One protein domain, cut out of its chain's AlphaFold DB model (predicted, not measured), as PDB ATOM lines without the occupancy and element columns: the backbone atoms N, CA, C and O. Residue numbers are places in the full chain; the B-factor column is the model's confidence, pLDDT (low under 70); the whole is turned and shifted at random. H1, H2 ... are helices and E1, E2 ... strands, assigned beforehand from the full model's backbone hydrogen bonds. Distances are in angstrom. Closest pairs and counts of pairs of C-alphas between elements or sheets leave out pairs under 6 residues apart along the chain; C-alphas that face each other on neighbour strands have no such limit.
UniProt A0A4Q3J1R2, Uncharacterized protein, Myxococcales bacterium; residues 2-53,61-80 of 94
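This is residues 2 to 53 and 61 to 80 of the 94 residues of an uncharacterized protein of Myxococcales bacterium (UniProt A0A4Q3J1R2). A small parallel sheet of three strands, E2, E1 and E3, lies in the middle of the domain, with the helix H3 running along over its edge strand E3. Helices H1 and H2 only graze the sheet, and the last strand, E4, lies apart from all three of its strands. The printed part has 72 residues with three named helices and four named strands, in the order H1, E1, H2, E2, E3, H3, E4, and its class is mixed, helices and strands. The whole is compact and rounded, with a radius of gyration of the C-alphas of 11.6 A and spans of 31 by 29 by 20 A.

In the sheet, E1 is residues 14 to 17, 9.6 A from first to last C-alpha, with C-alpha 14 at (-29.974, 15.245, 36.827). E2 is residues 39 to 41, 6.4 A, and E3 is residues 49 to 53, 13.2 A. H3 is residues 61 to 69, 12.1 A; H2 is residues 22 to 30, 12.3 A; and H1 is residues 2 to 8, 9.9 A, beginning at C-alpha 2 at (-27.013, 16.812, 24.194). E4 is residues 76 to 80, 13.9 A, and ends at C-alpha 80 at (-31.666, 6.596, 12.482).

The sheet runs E2, E1, E3, with E2 and E3 as edge strands. E1 and E3 are parallel at 10 degrees, with N 16 and O 49 within hydrogen-bond range at 2.8 A. E2 and E1 are parallel at 48 degrees, with N 41 and O 15 within hydrogen-bond range at 2.8 A. E1, H2 and E2 form a strand-helix-strand unit, two parallel neighbour strands with a helix between them along the chain, and its crossover is right-handed. H3 is on the sheet and lies over E3, along the strands, at 9 degrees on the local plane. Its height over the sheet is 9.4 A, from a local plane that can only just be fitted, with 6 C-alphas. The closest C-alphas of H3 and E3 are those of Ile 65 and Ala 50, 6.9 A apart. H2 only grazes the sheet with residues 22 to 26; its closest C-alphas with E2 are those of Trp 25 and Gly 40, 7.6 A apart. H1 only grazes it with residues 5 to 8; its closest C-alphas with E3 are those of Leu 5 and Ala 49, 7.8 A apart. E4 pairs with no named strand; its closest C-alphas with H1 are those of Ala 76 and Val 4, 8.0 A apart. In H1, H2 and H3 every O i to N i+4 pair is within hydrogen-bond range.

The two C-alphas farthest apart, those of Asp 31 and Val 67, are 32.1 A from each other. Residues 54 to 60 are not printed, and C-alphas 53 and 61 are 9.6 A apart across this cut, which falls between E3 and H3. Of the links that are printed whole, H1 to E1 and E1 to H2 are tight, and H2 to E2, E2 to E3 and H3 to E4 are short. The mean pLDDT of the printed part is 96.9, and no printed residue is under 70.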
ATOM      1  N   ALA A   2     -27.924  16.078  23.324       91.94
ATOM      2  CA  ALA A   2     -27.013  16.812  24.194       91.94
ATOM      3  C   ALA A   2     -27.204  18.338  24.121       91.94
ATOM      4  O   ALA A   2     -27.165  19.000  25.145       91.94
ATOM      5  N   ASP A   3     -27.528  18.876  22.944       93.94
ATOM      6  CA  ASP A   3     -27.959  20.262  22.754       93.94
ATOM      7  C   ASP A   3     -29.134  20.638  23.672       93.94
ATOM      8  O   ASP A   3     -29.017  21.580  24.452       93.94
ATOM      9  N   VAL A   4     -30.227  19.869  23.655       94.81
ATOM     10  CA  VAL A   4     -31.395  20.123  24.512       94.81
ATOM     11  C   VAL A   4     -31.025  20.008  25.990       94.81
ATOM     12  O   VAL A   4     -31.362  20.900  26.762       94.81
ATOM     13  N   LEU A   5     -30.288  18.962  26.381       95.50
ATOM     14  CA  LEU A   5     -29.839  18.774  27.767       95.50
ATOM     15  C   LEU A   5     -29.001  19.958  28.255       95.50
ATOM     16  O   LEU A   5     -29.256  20.494  29.328       95.50
ATOM     17  N   ASN A   6     -28.032  20.395  27.452       96.81
ATOM     18  CA  ASN A   6     -27.098  21.443  27.839       96.81
ATOM     19  C   ASN A   6     -27.785  22.801  28.036       96.81
ATOM     20  O   ASN A   6     -27.337  23.572  28.886       96.81
ATOM     21  N   HIS A   7     -28.845  23.087  27.271       96.06
ATOM     22  CA  HIS A   7     -29.546  24.374  27.309       96.06
ATOM     23  C   HIS A   7     -30.740  24.398  28.267       96.06
ATOM     24  O   HIS A   7     -31.032  25.448  28.827       96.06
ATOM     25  N   ARG A   8     -31.452  23.276  28.425       96.31
ATOM     26  CA  ARG A   8     -32.697  23.222  29.209       96.31
ATOM     27  C   ARG A   8     -32.485  22.819  30.657       96.31
ATOM     28  O   ARG A   8     -33.312  23.148  31.495       96.31
ATOM     29  N   LEU A   9     -31.399  22.116  30.970       97.19
ATOM     30  CA  LEU A   9     -31.152  21.719  32.349       97.19
ATOM     31  C   LEU A   9     -30.464  22.826  33.154       97.19
ATOM     32  O   LEU A   9     -29.515  23.460  32.663       97.19
ATOM     33  N   PRO A  10     -30.891  23.027  34.415       96.06
ATOM     34  CA  PRO A  10     -30.225  23.946  35.322       96.06
ATOM     35  C   PRO A  10     -28.788  23.480  35.615       96.06
ATOM     36  O   PRO A  10     -28.419  22.332  35.336       96.06
ATOM     37  N   PRO A  11     -27.935  24.357  36.173       97.31
ATOM     38  CA  PRO A  11     -26.656  23.954  36.750       97.31
ATOM     39  C   PRO A  11     -26.806  22.748  37.686       97.31
ATOM     40  O   PRO A  11     -27.633  22.770  38.593       97.31
ATOM     41  N   GLY A  12     -26.024  21.693  37.454       97.50
ATOM     42  CA  GLY A  12     -26.063  20.467  38.256       97.50
ATOM     43  C   GLY A  12     -27.262  19.539  38.016       97.50
ATOM     44  O   GLY A  12     -27.426  18.587  38.781       97.50
ATOM     45  N   GLY A  13     -28.089  19.796  36.993       97.94
ATOM     46  CA  GLY A  13     -29.307  19.026  36.716       97.94
ATOM     47  C   GLY A  13     -29.067  17.525  36.516       97.94
ATOM     48  O   GLY A  13     -27.993  17.096  36.073       97.94
ATOM     49  N   THR A  14     -30.074  16.711  36.842       98.31
ATOM     50  CA  THR A  14     -29.974  15.245  36.827       98.31
ATOM     51  C   THR A  14     -30.630  14.605  35.604       98.31
ATOM     52  O   THR A  14     -31.719  14.983  35.175       98.31
ATOM     53  N   VAL A  15     -29.982  13.582  35.042       98.25
ATOM     54  CA  VAL A  15     -30.450  12.874  33.843       98.25
ATOM     55  C   VAL A  15     -30.556  11.384  34.128       98.25
ATOM     56  O   VAL A  15     -29.547  10.734  34.395       98.25
ATOM     57  N   TYR A  16     -31.758  10.818  34.063       98.25
ATOM     58  CA  TYR A  16     -31.933   9.371  34.076       98.25
ATOM     59  C   TYR A  16     -31.406   8.772  32.770       98.25
ATOM     60  O   TYR A  16     -31.790   9.206  31.682       98.25
ATOM     61  N   LEU A  17     -30.514   7.789  32.893       96.94
ATOM     62  CA  LEU A  17     -29.844   7.133  31.773       96.94
ATOM     63  C   LEU A  17     -30.422   5.727  31.575       96.94
ATOM     64  O   LEU A  17     -29.938   4.768  32.176       96.94
ATOM     65  N   HIS A  18     -31.463   5.592  30.749       96.81
ATOM     66  CA  HIS A  18     -31.978   4.274  30.377       96.81
ATOM     67  C   HIS A  18     -31.008   3.597  29.411       96.81
ATOM     68  O   HIS A  18     -30.592   4.224  28.436       96.81
ATOM     69  N   ASP A  19     -30.660   2.339  29.678       93.62
ATOM     70  CA  ASP A  19     -29.880   1.471  28.783       93.62
ATOM     71  C   ASP A  19     -28.625   2.137  28.174       93.62
ATOM     72  O   ASP A  19     -28.269   1.967  27.014       93.62
ATOM     73  N   THR A  20     -27.963   2.988  28.964       92.50
ATOM     74  CA  THR A  20     -26.732   3.681  28.571       92.50
ATOM     75  C   THR A  20     -25.633   3.313  29.547       92.50
ATOM     76  O   THR A  20     -25.764   3.529  30.753       92.50
ATOM     77  N   ALA A  21     -24.508   2.812  29.041       95.31
ATOM     78  CA  ALA A  21     -23.349   2.551  29.883       95.31
ATOM     79  C   ALA A  21     -22.838   3.849  30.535       95.31
ATOM     80  O   ALA A  21     -22.634   4.866  29.866       95.31
ATOM     81  N   TRP A  22     -22.546   3.802  31.837       96.44
ATOM     82  CA  TRP A  22     -22.008   4.946  32.583       96.44
ATOM     83  C   TRP A  22     -20.713   5.504  31.988       96.44
ATOM     84  O   TRP A  22     -20.473   6.709  32.046       96.44
ATOM     85  N   ASP A  23     -19.863   4.641  31.427       97.81
ATOM     86  CA  ASP A  23     -18.651   5.067  30.726       97.81
ATOM     87  C   ASP A  23     -18.963   5.826  29.435       97.81
ATOM     88  O   ASP A  23     -18.318   6.837  29.172       97.81
ATOM     89  N   ALA A  24     -19.995   5.429  28.683       96.12
ATOM     90  CA  ALA A  24     -20.423   6.163  27.494       96.12
ATOM     91  C   ALA A  24     -20.920   7.571  27.861       96.12
ATOM     92  O   ALA A  24     -20.522   8.548  27.228       96.12
ATOM     93  N   TRP A  25     -21.708   7.708  28.937       96.94
ATOM     94  CA  TRP A  25     -22.095   9.021  29.469       96.94
ATOM     95  C   TRP A  25     -20.878   9.870  29.854       96.94
ATOM     96  O   TRP A  25     -20.763  11.025  29.441       96.94
ATOM     97  N   ARG A  26     -19.929   9.287  30.596       97.81
ATOM     98  CA  ARG A  26     -18.689   9.975  30.984       97.81
ATOM     99  C   ARG A  26     -17.856  10.390  29.773       97.81
ATOM    100  O   ARG A  26     -17.265  11.465  29.802       97.81
ATOM    101  N   MET A  27     -17.815   9.589  28.710       98.25
ATOM    102  CA  MET A  27     -17.152   9.967  27.459       98.25
ATOM    103  C   MET A  27     -17.838  11.162  26.796       98.25
ATOM    104  O   MET A  27     -17.157  12.117  26.444       98.25
ATOM    105  N   LEU A  28     -19.175  11.186  26.730       97.12
ATOM    106  CA  LEU A  28     -19.905  12.348  26.208       97.12
ATOM    107  C   LEU A  28     -19.583  13.638  26.975       97.12
ATOM    108  O   LEU A  28     -19.529  14.708  26.368       97.12
ATOM    109  N   GLN A  29     -19.363  13.543  28.289       97.88
ATOM    110  CA  GLN A  29     -18.944  14.680  29.111       97.88
ATOM    111  C   GLN A  29     -17.486  15.081  28.864       97.88
ATOM    112  O   GLN A  29     -17.195  16.265  28.715       97.88
ATOM    113  N   ARG A  30     -16.571  14.106  28.785       98.19
ATOM    114  CA  ARG A  30     -15.147  14.341  28.484       98.19
ATOM    115  C   ARG A  30     -14.945  14.995  27.119       98.19
ATOM    116  O   ARG A  30     -14.120  15.892  27.002       98.19
ATOM    117  N   ASP A  31     -15.743  14.599  26.135       98.00
ATOM    118  CA  ASP A  31     -15.712  15.146  24.776       98.00
ATOM    119  C   ASP A  31     -16.400  16.523  24.671       98.00
ATOM    120  O   ASP A  31     -16.527  17.075  23.579       98.00
ATOM    121  N   GLY A  32     -16.921  17.068  25.778       97.19
ATOM    122  CA  GLY A  32     -17.636  18.347  25.800       97.19
ATOM    123  C   GLY A  32     -18.982  18.329  25.070       97.19
ATOM    124  O   GLY A  32     -19.602  19.374  24.885       97.19
ATOM    125  N   ARG A  33     -19.466  17.150  24.655       97.06
ATOM    126  CA  ARG A  33     -20.765  17.006  23.985       97.06
ATOM    127  C   ARG A  33     -21.901  17.240  24.971       97.06
ATOM    128  O   ARG A  33     -22.874  17.908  24.636       97.06
ATOM    129  N   VAL A  34     -21.766  16.706  26.182       97.75
ATOM    130  CA  VAL A  34     -22.668  16.929  27.315       97.75
ATOM    131  C   VAL A  34     -21.939  17.765  28.362       97.75
ATOM    132  O   VAL A  34     -20.764  17.540  28.634       97.75
ATOM    133  N   ARG A  35     -22.634  18.724  28.971       97.94
ATOM    134  CA  ARG A  35     -22.110  19.536  30.072       97.94
ATOM    135  C   ARG A  35     -21.584  18.658  31.218       97.94
ATOM    136  O   ARG A  35     -22.254  17.728  31.671       97.94
ATOM    137  N   GLY A  36     -20.380  18.970  31.698       97.88
ATOM    138  CA  GLY A  36     -19.696  18.189  32.735       97.88
ATOM    139  C   GLY A  36     -20.324  18.286  34.128       97.88
ATOM    140  O   GLY A  36     -20.084  17.416  34.957       97.88
ATOM    141  N   ASP A  37     -21.138  19.312  34.388       98.12
ATOM    142  CA  ASP A  37     -21.840  19.484  35.664       98.12
ATOM    143  C   ASP A  37     -23.151  18.689  35.749       98.12
ATOM    144  O   ASP A  37     -23.658  18.467  36.847       98.12
ATOM    145  N   LEU A  38     -23.690  18.227  34.615       98.19
ATOM    146  CA  LEU A  38     -24.887  17.391  34.603       98.19
ATOM    147  C   LEU A  38     -24.597  16.027  35.235       98.19
ATOM    148  O   LEU A  38     -23.549  15.413  35.019       98.19
ATOM    149  N   ARG A  39     -25.554  15.519  36.005       97.69
ATOM    150  CA  ARG A  39     -25.388  14.290  36.781       97.69
ATOM    151  C   ARG A  39     -26.269  13.179  36.237       97.69
ATOM    152  O   ARG A  39     -27.489  13.257  36.325       97.69
ATOM    153  N   GLY A  40     -25.666  12.103  35.743       97.19
ATOM    154  CA  GLY A  40     -26.425  10.893  35.440       97.19
ATOM    155  C   GLY A  40     -26.982  10.255  36.723       97.19
ATOM    156  O   GLY A  40     -26.279  10.176  37.733       97.19
ATOM    157  N   VAL A  41     -28.230   9.789  36.691       97.62
ATOM    158  CA  VAL A  41     -28.888   9.055  37.784       97.62
ATOM    159  C   VAL A  41     -29.445   7.722  37.282       97.62
ATOM    160  O   VAL A  41     -29.815   7.587  36.119       97.62
ATOM    161  N   GLY A  42     -29.489   6.716  38.159       95.69
ATOM    162  CA  GLY A  42     -29.915   5.351  37.815       95.69
ATOM    163  C   GLY A  42     -31.412   5.077  37.981       95.69
ATOM    164  O   GLY A  42     -31.838   3.939  37.828       95.69
ATOM    165  N   THR A  43     -32.212   6.087  38.330       96.12
ATOM    166  CA  THR A  43     -33.661   5.954  38.549       96.12
ATOM    167  C   THR A  43     -34.402   7.202  38.049       96.12
ATOM    168  O   THR A  43     -33.904   8.310  38.273       96.12
ATOM    169  N   PRO A  44     -35.593   7.057  37.426       97.38
ATOM    170  CA  PRO A  44     -36.407   8.195  36.994       97.38
ATOM    171  C   PRO A  44     -36.825   9.134  38.134       97.38
ATOM    172  O   PRO A  44     -36.944  10.337  37.928       97.38
ATOM    173  N   ALA A  45     -37.032   8.609  39.348       95.25
ATOM    174  CA  ALA A  45     -37.588   9.372  40.470       95.25
ATOM    175  C   ALA A  45     -36.699  10.547  40.922       95.25
ATOM    176  O   ALA A  45     -37.203  11.520  41.471       95.25
ATOM    177  N   GLY A  46     -35.385  10.464  40.689       89.88
ATOM    178  CA  GLY A  46     -34.415  11.507  41.043       89.88
ATOM    179  C   GLY A  46     -33.971  12.380  39.868       89.88
ATOM    180  O   GLY A  46     -32.917  13.010  39.961       89.88
ATOM    181  N   ALA A  47     -34.699  12.353  38.750       97.44
ATOM    182  CA  ALA A  47     -34.272  12.952  37.493       97.44
ATOM    183  C   ALA A  47     -35.030  14.247  37.140       97.44
ATOM    184  O   ALA A  47     -36.241  14.353  37.358       97.44
ATOM    185  N   ASP A  48     -34.321  15.205  36.540       98.00
ATOM    186  CA  ASP A  48     -34.887  16.386  35.872       98.00
ATOM    187  C   ASP A  48     -35.225  16.083  34.404       98.00
ATOM    188  O   ASP A  48     -36.202  16.589  33.847       98.00
ATOM    189  N   ALA A  49     -34.430  15.206  33.788       98.25
ATOM    190  CA  ALA A  49     -34.625  14.692  32.440       98.25
ATOM    191  C   ALA A  49     -34.437  13.174  32.382       98.25
ATOM    192  O   ALA A  49     -33.700  12.605  33.179       98.25
ATOM    193  N   ALA A  50     -35.027  12.516  31.389       98.25
ATOM    194  CA  ALA A  50     -34.779  11.106  31.112       98.25
ATOM    195  C   ALA A  50     -34.408  10.894  29.645       98.25
ATOM    196  O   ALA A  50     -35.137  11.323  28.751       98.25
ATOM    197  N   LEU A  51     -33.285  10.214  29.414       97.44
ATOM    198  CA  LEU A  51     -32.927   9.640  28.123       97.44
ATOM    199  C   LEU A  51     -33.427   8.199  28.097       97.44
ATOM    200  O   LEU A  51     -32.913   7.357  28.828       97.44
ATOM    201  N   TYR A  52     -34.436   7.939  27.273       97.62
ATOM    202  CA  TYR A  52     -35.089   6.645  27.132       97.62
ATOM    203  C   TYR A  52     -34.735   6.011  25.788       97.62
ATOM    204  O   TYR A  52     -35.130   6.534  24.749       97.62
ATOM    205  N   HIS A  53     -34.011   4.892  25.801       96.31
ATOM    206  CA  HIS A  53     -33.895   4.025  24.625       96.31
ATOM    207  C   HIS A  53     -35.232   3.329  24.364       96.31
ATOM    208  O   HIS A  53     -35.694   2.550  25.197       96.31
ATOM    209  N   VAL A  61     -40.568   0.881  31.573       97.31
ATOM    210  CA  VAL A  61     -39.629   1.923  32.025       97.31
ATOM    211  C   VAL A  61     -40.102   3.296  31.572       97.31
ATOM    212  O   VAL A  61     -40.041   4.265  32.326       97.31
ATOM    213  N   GLU A  62     -40.634   3.381  30.360       97.81
ATOM    214  CA  GLU A  62     -41.209   4.621  29.866       97.81
ATOM    215  C   GLU A  62     -42.377   5.101  30.731       97.81
ATOM    216  O   GLU A  62     -42.426   6.264  31.128       97.81
ATOM    217  N   TYR A  63     -43.270   4.187  31.109       98.12
ATOM    218  CA  TYR A  63     -44.349   4.505  32.035       98.12
ATOM    219  C   TYR A  63     -43.815   5.042  33.376       98.12
ATOM    220  O   TYR A  63     -44.335   6.025  33.904       98.12
ATOM    221  N   GLN A  64     -42.735   4.460  33.911       98.19
ATOM    222  CA  GLN A  64     -42.083   4.972  35.124       98.19
ATOM    223  C   GLN A  64     -41.517   6.385  34.929       98.19
ATOM    224  O   GLN A  64     -41.614   7.211  35.839       98.19
ATOM    225  N   ILE A  65     -40.957   6.686  33.753       98.50
ATOM    226  CA  ILE A  65     -40.498   8.032  33.394       98.50
ATOM    227  C   ILE A  65     -41.675   9.007  33.369       98.50
ATOM    228  O   ILE A  65     -41.567  10.089  33.948       98.50
ATOM    229  N   TRP A  66     -42.802   8.629  32.762       98.50
ATOM    230  CA  TRP A  66     -43.987   9.485  32.713       98.50
ATOM    231  C   TRP A  66     -44.501   9.830  34.104       98.50
ATOM    232  O   TRP A  66     -44.787  10.994  34.384       98.50
ATOM    233  N   VAL A  67     -44.563   8.838  34.996       98.25
ATOM    234  CA  VAL A  67     -44.965   9.042  36.392       98.25
ATOM    235  C   VAL A  67     -43.968   9.946  37.125       98.25
ATOM    236  O   VAL A  67     -44.380  10.885  37.801       98.25
ATOM    237  N   ALA A  68     -42.662   9.706  36.984       98.19
ATOM    238  CA  ALA A  68     -41.633  10.449  37.714       98.19
ATOM    239  C   ALA A  68     -41.462  11.905  37.244       98.19
ATOM    240  O   ALA A  68     -41.198  12.803  38.055       98.19
ATOM    241  N   LEU A  69     -41.587  12.146  35.938       98.06
ATOM    242  CA  LEU A  69     -41.417  13.470  35.337       98.06
ATOM    243  C   LEU A  69     -42.738  14.223  35.169       98.06
ATOM    244  O   LEU A  69     -42.708  15.430  34.953       98.06
ATOM    245  N   GLY A  70     -43.882  13.549  35.303       97.69
ATOM    246  CA  GLY A  70     -45.204  14.162  35.174       97.69
ATOM    247  C   GLY A  70     -45.548  14.573  33.739       97.69
ATOM    248  O   GLY A  70     -46.267  15.547  33.539       97.69
ATOM    249  N   THR A  71     -45.015  13.871  32.735       97.69
ATOM    250  CA  THR A  71     -45.290  14.145  31.317       97.69
ATOM    251  C   THR A  71     -45.254  12.873  30.481       97.69
ATOM    252  O   THR A  71     -44.388  12.025  30.672       97.69
ATOM    253  N   THR A  72     -46.162  12.766  29.513       97.88
ATOM    254  CA  THR A  72     -46.145  11.740  28.456       97.88
ATOM    255  C   THR A  72     -45.603  12.274  27.131       97.88
ATOM    256  O   THR A  72     -45.507  11.543  26.151       97.88
ATOM    257  N   THR A  73     -45.261  13.564  27.071       97.31
ATOM    258  CA  THR A  73     -44.795  14.216  25.843       97.31
ATOM    259  C   THR A  73     -43.270  14.290  25.840       97.31
ATOM    260  O   THR A  73     -42.704  14.965  26.709       97.31
ATOM    261  N   PRO A  74     -42.580  13.642  24.884       97.12
ATOM    262  CA  PRO A  74     -41.139  13.778  24.758       97.12
ATOM    263  C   PRO A  74     -40.783  15.189  24.272       97.12
ATOM    264  O   PRO A  74     -41.376  15.717  23.333       97.12
ATOM    265  N   ALA A  75     -39.765  15.789  24.882       97.06
ATOM    266  CA  ALA A  75     -39.195  17.064  24.452       97.06
ATOM    267  C   ALA A  75     -38.392  16.927  23.149       97.06
ATOM    268  O   ALA A  75     -38.265  17.883  22.385       97.06
ATOM    269  N   ALA A  76     -37.823  15.746  22.895       96.31
ATOM    270  CA  ALA A  76     -37.171  15.426  21.633       96.31
ATOM    271  C   ALA A  76     -37.178  13.918  21.375       96.31
ATOM    272  O   ALA A  76     -36.995  13.121  22.290       96.31
ATOM    273  N   VAL A  77     -37.284  13.539  20.105       96.69
ATOM    274  CA  VAL A  77     -37.062  12.171  19.625       96.69
ATOM    275  C   VAL A  77     -35.875  12.196  18.664       96.69
ATOM    276  O   VAL A  77     -35.726  13.126  17.862       96.69
ATOM    277  N   ARG A  78     -34.981  11.213  18.776       95.31
ATOM    278  CA  ARG A  78     -33.901  10.971  17.817       95.31
ATOM    279  C   ARG A  78     -33.946   9.533  17.335       95.31
ATOM    280  O   ARG A  78     -34.304   8.621  18.077       95.31
ATOM    281  N   GLY A  79     -33.583   9.368  16.076       95.12
ATOM    282  CA  GLY A  79     -33.639   8.104  15.370       95.12
ATOM    283  C   GLY A  79     -32.576   8.026  14.288       95.12
ATOM    284  O   GLY A  79     -31.859   9.001  14.051       95.12
ATOM    285  N   LEU A  80     -32.507   6.871  13.642       94.12
ATOM    286  CA  LEU A  80     -31.666   6.596  12.482       94.12
ATOM    287  C   LEU A  80     -32.570   6.055  11.374       94.12
ATOM    288  O   LEU A  80     -33.393   5.185  11.638       94.12
TER     289      LEU A  80